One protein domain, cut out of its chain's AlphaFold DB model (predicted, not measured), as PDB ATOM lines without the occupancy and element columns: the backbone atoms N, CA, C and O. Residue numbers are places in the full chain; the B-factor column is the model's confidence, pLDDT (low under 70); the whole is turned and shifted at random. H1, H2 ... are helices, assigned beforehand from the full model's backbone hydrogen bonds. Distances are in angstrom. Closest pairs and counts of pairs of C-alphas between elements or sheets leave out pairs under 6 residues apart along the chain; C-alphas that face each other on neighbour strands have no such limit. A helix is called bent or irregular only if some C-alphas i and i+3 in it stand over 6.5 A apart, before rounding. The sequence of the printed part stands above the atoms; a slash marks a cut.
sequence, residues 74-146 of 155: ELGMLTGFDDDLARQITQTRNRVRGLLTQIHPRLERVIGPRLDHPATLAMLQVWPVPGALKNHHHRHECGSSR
ATOM      1  N   GLU A  74     268.786 162.135 290.910       69.25
ATOM      2  CA  GLU A  74     267.644 162.141 291.830       69.25
ATOM      3  C   GLU A  74     268.096 162.192 293.295       69.25
ATOM      4  O   GLU A  74     267.637 163.045 294.061       69.25
ATOM      5  N   LEU A  75     269.071 161.361 293.678       76.44
ATOM      6  CA  LEU A  75     269.681 161.413 295.008       76.44
ATOM      7  C   LEU A  75     270.342 162.774 295.279       76.44
ATOM      8  O   LEU A  75     270.211 163.329 296.372       76.44
ATOM      9  N   GLY A  76     271.009 163.358 294.281       78.75
ATOM     10  CA  GLY A  76     271.551 164.714 294.362       78.75
ATOM     11  C   GLY A  76     270.474 165.770 294.641       78.75
ATOM     12  O   GLY A  76     270.667 166.640 295.492       78.75
ATOM     13  N   MET A  77     269.314 165.672 293.989       82.81
ATOM     14  CA  MET A  77     268.182 166.568 294.248       82.81
ATOM     15  C   MET A  77     267.616 166.389 295.660       82.81
ATOM     16  O   MET A  77     267.353 167.387 296.334       82.81
ATOM     17  N   LEU A  78     267.471 165.146 296.133       86.69
ATOM     18  CA  LEU A  78     266.966 164.861 297.479       86.69
ATOM     19  C   LEU A  78     267.911 165.390 298.564       86.69
ATOM     20  O   LEU A  78     267.470 166.077 299.481       86.69
ATOM     21  N   THR A  79     269.216 165.151 298.428       88.31
ATOM     22  CA  THR A  79     270.211 165.682 299.378       88.31
ATOM     23  C   THR A  79     270.245 167.212 299.378       88.31
ATOM     24  O   THR A  79     270.314 167.828 300.440       88.31
ATOM     25  N   GLY A  80     270.114 167.846 298.208       84.00
ATOM     26  CA  GLY A  80     269.993 169.300 298.106       84.00
ATOM     27  C   GLY A  80     268.730 169.846 298.780       84.00
ATOM     28  O   GLY A  80     268.774 170.908 299.406       84.00
ATOM     29  N   PHE A  81     267.614 169.118 298.691       88.50
ATOM     30  CA  PHE A  81     266.379 169.451 299.396       88.50
ATOM     31  C   PHE A  81     266.536 169.322 300.917       88.50
ATOM     32  O   PHE A  81     266.133 170.230 301.645       88.50
ATOM     33  N   ASP A  82     267.173 168.255 301.401       91.62
ATOM     34  CA  ASP A  82     267.453 168.063 302.828       91.62
ATOM     35  C   ASP A  82     268.334 169.190 303.396       91.62
ATOM     36  O   ASP A  82     268.051 169.732 304.471       91.62
ATOM     37  N   ASP A  83     269.357 169.616 302.648       90.31
ATOM     38  CA  ASP A  83     270.214 170.750 303.012       90.31
ATOM     39  C   ASP A  83     269.437 172.076 303.051       90.31
ATOM     40  O   ASP A  83     269.663 172.923 303.928       90.31
ATOM     41  N   ASP A  84     268.519 172.285 302.102       93.50
ATOM     42  CA  ASP A  84     267.635 173.448 302.107       93.50
ATOM     43  C   ASP A  84     266.720 173.447 303.332       93.50
ATOM     44  O   ASP A  84     266.658 174.443 304.064       93.50
ATOM     45  N   LEU A  85     266.100 172.307 303.626       94.06
ATOM     46  CA  LEU A  85     265.231 172.134 304.780       94.06
ATOM     47  C   LEU A  85     265.984 172.372 306.096       94.06
ATOM     48  O   LEU A  85     265.496 173.102 306.963       94.06
ATOM     49  N   ALA A  86     267.202 171.847 306.244       92.81
ATOM     50  CA  ALA A  86     268.038 172.079 307.423       92.81
ATOM     51  C   ALA A  86     268.338 173.576 307.640       92.81
ATOM     52  O   ALA A  86     268.324 174.084 308.776       92.81
ATOM     53  N   ARG A  87     268.561 174.316 306.547       94.75
ATOM     54  CA  ARG A  87     268.773 175.768 306.579       94.75
ATOM     55  C   ARG A  87     267.501 176.511 306.963       94.75
ATOM     56  O   ARG A  87     267.559 177.382 307.835       94.75
ATOM     57  N   GLN A  88     266.363 176.141 306.379       95.56
ATOM     58  CA  GLN A  88     265.061 176.722 306.704       95.56
ATOM     59  C   GLN A  88     264.679 176.485 308.171       95.56
ATOM     60  O   GLN A  88     264.228 177.416 308.847       95.56
ATOM     61  N   ILE A  89     264.924 175.283 308.706       92.25
ATOM     62  CA  ILE A  89     264.717 174.959 310.125       92.25
ATOM     63  C   ILE A  89     265.569 175.880 311.002       92.25
ATOM     64  O   ILE A  89     265.058 176.511 311.930       92.25
ATOM     65  N   THR A  90     266.857 176.022 310.686       92.94
ATOM     66  CA  THR A  90     267.773 176.872 311.462       92.94
ATOM     67  C   THR A  90     267.377 178.346 311.406       92.94
ATOM     68  O   THR A  90     267.350 179.024 312.438       92.94
ATOM     69  N   GLN A  91     267.015 178.847 310.225       95.38
ATOM     70  CA  GLN A  91     266.538 180.215 310.040       95.38
ATOM     71  C   GLN A  91     265.255 180.471 310.840       95.38
ATOM     72  O   GLN A  91     265.159 181.468 311.561       95.38
ATOM     73  N   THR A  92     264.292 179.556 310.761       93.25
ATOM     74  CA  THR A  92     263.012 179.657 311.471       93.25
ATOM     75  C   THR A  92     263.219 179.618 312.983       93.25
ATOM     76  O   THR A  92     262.692 180.475 313.694       93.25
ATOM     77  N   ARG A  93     264.063 178.706 313.487       90.75
ATOM     78  CA  ARG A  93     264.441 178.625 314.906       90.75
ATOM     79  C   ARG A  93     265.026 179.943 315.403       90.75
ATOM     80  O   ARG A  93     264.584 180.473 316.421       90.75
ATOM     81  N   ASN A  94     265.985 180.508 314.673       92.00
ATOM     82  CA  ASN A  94     266.617 181.771 315.049       92.00
ATOM     83  C   ASN A  94     265.625 182.941 315.020       92.00
ATOM     84  O   ASN A  94     265.674 183.806 315.896       92.00
ATOM     85  N   ARG A  95     264.669 182.939 314.084       92.62
ATOM     86  CA  ARG A  95     263.586 183.928 314.048       92.62
ATOM     87  C   ARG A  95     262.667 183.818 315.268       92.62
ATOM     88  O   ARG A  95     262.370 184.838 315.885       92.62
ATOM     89  N   VAL A  96     262.273 182.605 315.662       89.44
ATOM     90  CA  VAL A  96     261.479 182.361 316.884       89.44
ATOM     91  C   VAL A  96     262.233 182.832 318.128       89.44
ATOM     92  O   VAL A  96     261.666 183.545 318.955       89.44
ATOM     93  N   ARG A  97     263.527 182.514 318.246       90.31
ATOM     94  CA  ARG A  97     264.368 182.999 319.353       90.31
ATOM     95  C   ARG A  97     264.462 184.523 319.385       90.31
ATOM     96  O   ARG A  97     264.370 185.110 320.461       90.31
ATOM     97  N   GLY A  98     264.581 185.165 318.222       92.25
ATOM     98  CA  GLY A  98     264.563 186.624 318.094       92.25
ATOM     99  C   GLY A  98     263.272 187.241 318.633       92.25
ATOM    100  O   GLY A  98     263.323 188.157 319.452       92.25
ATOM    101  N   LEU A  99     262.117 186.686 318.253       90.00
ATOM    102  CA  LEU A  99     260.811 187.125 318.759       90.00
ATOM    103  C   LEU A  99     260.677 186.916 320.274       90.00
ATOM    104  O   LEU A  99     260.267 187.827 320.993       90.00
ATOM    105  N   LEU A 100     261.070 185.744 320.784       86.88
ATOM    106  CA  LEU A 100     261.026 185.457 322.221       86.88
ATOM    107  C   LEU A 100     261.964 186.367 323.022       86.88
ATOM    108  O   LEU A 100     261.619 186.759 324.132       86.88
ATOM    109  N   THR A 101     263.110 186.747 322.457       90.25
ATOM    110  CA  THR A 101     264.029 187.705 323.089       90.25
ATOM    111  C   THR A 101     263.394 189.086 323.216       90.25
ATOM    112  O   THR A 101     263.567 189.735 324.241       90.25
ATOM    113  N   GLN A 102     262.628 189.527 322.218       89.62
ATOM    114  CA  GLN A 102     261.953 190.827 322.260       89.62
ATOM    115  C   GLN A 102     260.780 190.844 323.248       89.62
ATOM    116  O   GLN A 102     260.595 191.825 323.963       89.62
ATOM    117  N   ILE A 103     259.993 189.765 323.305       87.31
ATOM    118  CA  ILE A 103     258.750 189.725 324.089       87.31
ATOM    119  C   ILE A 103     259.000 189.258 325.530       87.31
ATOM    120  O   ILE A 103     258.417 189.800 326.469       87.31
ATOM    121  N   HIS A 104     259.826 188.227 325.732       85.38
ATOM    122  CA  HIS A 104     260.035 187.623 327.049       85.38
ATOM    123  C   HIS A 104     261.396 186.891 327.176       85.38
ATOM    124  O   HIS A 104     261.454 185.653 327.142       85.38
ATOM    125  N   PRO A 105     262.498 187.624 327.442       87.00
ATOM    126  CA  PRO A 105     263.863 187.080 327.489       87.00
ATOM    127  C   PRO A 105     264.057 185.901 328.452       87.00
ATOM    128  O   PRO A 105     264.854 185.001 328.205       87.00
ATOM    129  N   ARG A 106     263.326 185.876 329.574       85.69
ATOM    130  CA  ARG A 106     263.417 184.777 330.551       85.69
ATOM    131  C   ARG A 106     262.877 183.456 330.004       85.69
ATOM    132  O   ARG A 106     263.354 182.405 330.406       85.69
ATOM    133  N   LEU A 107     261.893 183.519 329.108       83.62
ATOM    134  CA  LEU A 107     261.294 182.329 328.505       83.62
ATOM    135  C   LEU A 107     262.214 181.779 327.415       83.62
ATOM    136  O   LEU A 107     262.411 180.571 327.344       83.62
ATOM    137  N   GLU A 108     262.838 182.668 326.632       89.31
ATOM    138  CA  GLU A 108     263.855 182.288 325.646       89.31
ATOM    139  C   GLU A 108     264.999 181.499 326.292       89.31
ATOM    140  O   GLU A 108     265.348 180.441 325.786       89.31
ATOM    141  N   ARG A 109     265.497 181.915 327.464       87.75
ATOM    142  CA  ARG A 109     266.580 181.192 328.158       87.75
ATOM    143  C   ARG A 109     266.236 179.745 328.517       87.75
ATOM    144  O   ARG A 109     267.128 178.908 328.584       87.75
ATOM    145  N   VAL A 110     264.961 179.457 328.779       86.31
ATOM    146  CA  VAL A 110     264.493 178.122 329.188       86.31
ATOM    147  C   VAL A 110     264.142 177.262 327.973       86.31
ATOM    148  O   VAL A 110     264.455 176.074 327.935       86.31
ATOM    149  N   ILE A 111     263.481 177.860 326.982       84.31
ATOM    150  CA  ILE A 111     262.920 177.158 325.823       84.31
ATOM    151  C   ILE A 111     263.888 177.121 324.638       84.31
ATOM    152  O   ILE A 111     263.918 176.130 323.916       84.31
ATOM    153  N   GLY A 112     264.696 178.162 324.450       85.25
ATOM    154  CA  GLY A 112     265.617 178.348 323.326       85.25
ATOM    155  C   GLY A 112     266.506 177.134 323.039       85.25
ATOM    156  O   GLY A 112     266.516 176.678 321.896       85.25
ATOM    157  N   PRO A 113     267.174 176.542 324.049       87.44
ATOM    158  CA  PRO A 113     267.979 175.329 323.870       87.44
ATOM    159  C   PRO A 113     267.176 174.069 323.509       87.44
ATOM    160  O   PRO A 113     267.752 173.081 323.070       87.44
ATOM    161  N   ARG A 114     265.855 174.072 323.724       87.62
ATOM    162  CA  ARG A 114     264.955 172.918 323.535       87.62
ATOM    163  C   ARG A 114     263.987 173.115 322.368       87.62
ATOM    164  O   ARG A 114     263.064 172.316 322.224       87.62
ATOM    165  N   LEU A 115     264.174 174.159 321.555       85.38
ATOM    166  CA  LEU A 115     263.323 174.459 320.398       85.38
ATOM    167  C   LEU A 115     263.385 173.384 319.307       85.38
ATOM    168  O   LEU A 115     262.483 173.324 318.486       85.38
ATOM    169  N   ASP A 116     264.399 172.522 319.326       85.75
ATOM    170  CA  ASP A 116     264.486 171.361 318.432       85.75
ATOM    171  C   ASP A 116     263.602 170.196 318.861       85.75
ATOM    172  O   ASP A 116     263.339 169.282 318.085       85.75
ATOM    173  N   HIS A 117     263.121 170.217 320.104       88.19
ATOM    174  CA  HIS A 117     262.302 169.146 320.627       88.19
ATOM    175  C   HIS A 117     260.838 169.325 320.173       88.19
ATOM    176  O   HIS A 117     260.230 170.352 320.499       88.19
ATOM    177  N   PRO A 118     260.212 168.322 319.523       84.56
ATOM    178  CA  PRO A 118     258.853 168.428 318.982       84.56
ATOM    179  C   PRO A 118     257.808 168.867 320.013       84.56
ATOM    180  O   PRO A 118     256.964 169.707 319.724       84.56
ATOM    181  N   ALA A 119     257.905 168.367 321.250       83.88
ATOM    182  CA  ALA A 119     257.003 168.765 322.335       83.88
ATOM    183  C   ALA A 119     257.088 170.266 322.680       83.88
ATOM    184  O   ALA A 119     256.076 170.886 322.995       83.88
ATOM    185  N   THR A 120     258.278 170.867 322.595       84.69
ATOM    186  CA  THR A 120     258.481 172.298 322.851       84.69
ATOM    187  C   THR A 120     257.845 173.146 321.752       84.69
ATOM    188  O   THR A 120     257.204 174.156 322.042       84.69
ATOM    189  N   LEU A 121     257.985 172.720 320.492       84.31
ATOM    190  CA  LEU A 121     257.349 173.378 319.349       84.31
ATOM    191  C   LEU A 121     255.827 173.242 319.401       84.31
ATOM    192  O   LEU A 121     255.129 174.239 319.245       84.31
ATOM    193  N   ALA A 122     255.316 172.045 319.696       85.50
ATOM    194  CA  ALA A 122     253.885 171.805 319.865       85.50
ATOM    195  C   ALA A 122     253.298 172.686 320.979       85.50
ATOM    196  O   ALA A 122     252.257 173.314 320.802       85.50
ATOM    197  N   MET A 123     254.005 172.818 322.104       85.75
ATOM    198  CA  MET A 123     253.597 173.700 323.197       85.75
ATOM    199  C   MET A 123     253.513 175.171 322.757       85.75
ATOM    200  O   MET A 123     252.551 175.852 323.101       85.75
ATOM    201  N   LEU A 124     254.486 175.663 321.982       83.62
ATOM    202  CA  LEU A 124     254.470 177.031 321.447       83.62
ATOM    203  C   LEU A 124     253.377 177.250 320.394       83.62
ATOM    204  O   LEU A 124     252.837 178.349 320.309       83.62
ATOM    205  N   GLN A 125     253.033 176.228 319.609       85.06
ATOM    206  CA  GLN A 125     251.925 176.302 318.654       85.06
ATOM    207  C   GLN A 125     250.572 176.435 319.364       85.06
ATOM    208  O   GLN A 125     249.722 177.204 318.923       85.06
ATOM    209  N   VAL A 126     250.382 175.724 320.481       85.62
ATOM    210  CA  VAL A 126     249.139 175.771 321.268       85.62
ATOM    211  C   VAL A 126     249.074 177.024 322.155       85.62
ATOM    212  O   VAL A 126     248.010 177.627 322.302       85.62
ATOM    213  N   TRP A 127     250.206 177.458 322.721       82.19
ATOM    214  CA  TRP A 127     250.300 178.635 323.592       82.19
ATOM    215  C   TRP A 127     251.440 179.572 323.156       82.19
ATOM    216  O   TRP A 127     252.515 179.583 323.763       82.19
ATOM    217  N   PRO A 128     251.205 180.416 322.135       73.44
ATOM    218  CA  PRO A 128     252.250 181.241 321.522       73.44
ATOM    219  C   PRO A 128     252.697 182.431 322.380       73.44
ATOM    220  O   PRO A 128     253.728 183.040 322.100       73.44
ATOM    221  N   VAL A 129     251.942 182.777 323.429       76.94
ATOM    222  CA  VAL A 129     252.244 183.907 324.317       76.94
ATOM    223  C   VAL A 129     252.524 183.448 325.753       76.94
ATOM    224  O   VAL A 129     251.826 182.565 326.264       76.94
ATOM    225  N   PRO A 130     253.476 184.084 326.468       72.00
ATOM    226  CA  PRO A 130     253.846 183.691 327.832       72.00
ATOM    227  C   PRO A 130     252.670 183.658 328.821       72.00
ATOM    228  O   PRO A 130     252.623 182.806 329.708       72.00
ATOM    229  N   GLY A 131     251.692 184.556 328.660       75.44
ATOM    230  CA  GLY A 131     250.492 184.588 329.503       75.44
ATOM    231  C   GLY A 131     249.604 183.350 329.343       75.44
ATOM    232  O   GLY A 131     249.066 182.849 330.328       75.44
ATOM    233  N   ALA A 132     249.503 182.806 328.129       75.31
ATOM    234  CA  ALA A 132     248.726 181.598 327.861       75.31
ATOM    235  C   ALA A 132     249.392 180.359 328.484       75.31
ATOM    236  O   ALA A 132     248.708 179.548 329.108       75.31
ATOM    237  N   LEU A 133     250.727 180.278 328.420       73.62
ATOM    238  CA  LEU A 133     251.511 179.237 329.095       73.62
ATOM    239  C   LEU A 133     251.329 179.277 330.617       73.62
ATOM    240  O   LEU A 133     251.073 178.246 331.239       73.62
ATOM    241  N   LYS A 134     251.404 180.470 331.223       73.94
ATOM    242  CA  LYS A 134     251.222 180.640 332.672       73.94
ATOM    243  C   LYS A 134     249.824 180.214 333.130       73.94
ATOM    244  O   LYS A 134     249.688 179.519 334.133       73.94
ATOM    245  N   ASN A 135     248.788 180.594 332.383       72.69
ATOM    246  CA  ASN A 135     247.402 180.254 332.710       72.69
ATOM    247  C   ASN A 135     247.112 178.754 332.560       72.69
ATOM    248  O   ASN A 135     246.286 178.216 333.295       72.69
ATOM    249  N   HIS A 136     247.783 178.077 331.625       70.50
ATOM    250  CA  HIS A 136     247.707 176.625 331.490       70.50
ATOM    251  C   HIS A 136     248.396 175.914 332.662       70.50
ATOM    252  O   HIS A 136     247.801 175.035 333.282       70.50
ATOM    253  N   HIS A 137     249.608 176.346 333.026       64.19
ATOM    254  CA  HIS A 137     250.342 175.798 334.167       64.19
ATOM    255  C   HIS A 137     249.549 175.919 335.479       64.19
ATOM    256  O   HIS A 137     249.315 174.909 336.139       64.19
ATOM    257  N   HIS A 138     249.015 177.106 335.792       60.78
ATOM    258  CA  HIS A 138     248.180 177.289 336.984       60.78
ATOM    259  C   HIS A 138     246.905 176.439 336.969       60.78
ATOM    260  O   HIS A 138     246.463 175.990 338.022       60.78
ATOM    261  N   ARG A 139     246.309 176.173 335.798       58.03
ATOM    262  CA  ARG A 139     245.107 175.330 335.694       58.03
ATOM    263  C   ARG A 139     245.402 173.858 336.005       58.03
ATOM    264  O   ARG A 139     244.557 173.193 336.597       58.03
ATOM    265  N   HIS A 140     246.593 173.373 335.658       58.50
ATOM    266  CA  HIS A 140     247.041 172.026 336.014       58.50
ATOM    267  C   HIS A 140     247.401 171.898 337.503       58.50
ATOM    268  O   HIS A 140     246.999 170.924 338.134       58.50
ATOM    269  N   GLU A 141     248.065 172.897 338.090       52.94
ATOM    270  CA  GLU A 141     248.406 172.898 339.524       52.94
ATOM    271  C   GLU A 141     247.167 173.027 340.428       52.94
ATOM    272  O   GLU A 141     247.031 172.316 341.423       52.94
ATOM    273  N   CYS A 142     246.202 173.879 340.061       47.66
ATOM    274  CA  CYS A 142     244.933 174.002 340.790       47.66
ATOM    275  C   CYS A 142     244.021 172.768 340.599       47.66
ATOM    276  O   CYS A 142     243.125 172.520 341.406       47.66
ATOM    277  N   GLY A 143     244.248 171.979 339.542       47.22
ATOM    278  CA  GLY A 143     243.555 170.715 339.286       47.22
ATOM    279  C   GLY A 143     244.112 169.530 340.083       47.22
ATOM    280  O   GLY A 143     243.338 168.647 340.445       47.22
ATOM    281  N   SER A 144     245.412 169.517 340.404       49.16
ATOM    282  CA  SER A 144     246.046 168.422 341.157       49.16
ATOM    283  C   SER A 144     245.992 168.590 342.681       49.16
ATOM    284  O   SER A 144     246.207 167.621 343.400       49.16
ATOM    285  N   SER A 145     245.657 169.781 343.192       48.75
ATOM    286  CA  SER A 145     245.539 170.067 344.638       48.75
ATOM    287  C   SER A 145     244.165 169.705 345.251       48.75
ATOM    288  O   SER A 145     243.862 170.075 346.380       48.75
ATOM    289  N   ARG A 146     243.298 168.983 344.520       45.84
ATOM    290  CA  ARG A 146     241.983 168.509 345.022       45.84
ATOM    291  C   ARG A 146     241.890 166.999 345.273       45.84
ATOM    292  O   ARG A 146     240.800 166.496 345.510       45.84
TER     293      ARG A 146
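What this domain is: This is residues 74 to 146 of the 155 residues of the protein "Mobile element protein" of Cutibacterium acnes JCM 18909 (UniProt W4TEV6). A long helix, H1, and a shorter one, H4, reach outward like the two arms of a wide V, and the short helices H2 and H3 lie between them. H2 folds back beside the last part of H1 to make a lopsided helical hairpin; residues 74 to 88 of H1 stick out at one end, and residues 137 to 146 at the other. The printed part has 73 residues with four named helices, H1, H2, H3 and H4 in that order, and no named strand; the class is all helix. The whole is only just loose, close to extended, with a radius of gyration of the C-alphas of 16.6 A, and it spans 59 by 28 by 16 A, the two arms making the length.

How they stand to each other: H1, residues 74 to 103, and H2, residues 105 to 114, form a helical hairpin and run opposite ways at a shallow tilt of 23 degrees. H1 touches H2 with residues 97 to 101 alone, and their closest C-alphas, those of Leu 100 and Glu 108, are 5.5 A apart. H2 and H3, residues 118 to 126, are close but not clearly touching, with the C-alphas of Arg 114 and Thr 120 the closest at 6.5 A; they run opposite ways at a steep tilt of 41 degrees. H3 and H4, residues 130 to 144, are near each other, their closest C-alphas 8.4 A apart. H2 and H4 are close but not clearly touching and about perpendicular at 75 degrees, the closest C-alphas being those of Leu 107 and Pro 130, 7.6 A apart. H1 is apart from H3 and from H4. Every O i to N i+4 pair is within hydrogen-bond range in H1, H3 and H4, but 3 of 6 are in H2.

Where its parts are: H1 begins at C-alpha 74 at (267.644, 162.141, 291.830) and measures 43.4 A from first to last C-alpha, ending at C-alpha 103 at (258.750, 189.725, 324.089). H2 measures 14.7 A and is irregular, but only just: C-alphas 110 and 113 are 6.9 A apart. H3 measures 12.4 A. H4 measures 21.7 A and ends at C-alpha 144 at (246.046, 168.422, 341.157).

The domain as a whole: The two C-alphas farthest apart, those of Glu 74 and Arg 146, are 59.4 A apart. Without the stretches that stand free, the body has 48 residues and spans 30 by 22 by 14 A. The printed part has no cut, and its three links are tight. The mean pLDDT of the printed part is 81.1; residue 74 and residues 137 to 146 are under 70, and H4 has a mean of 63.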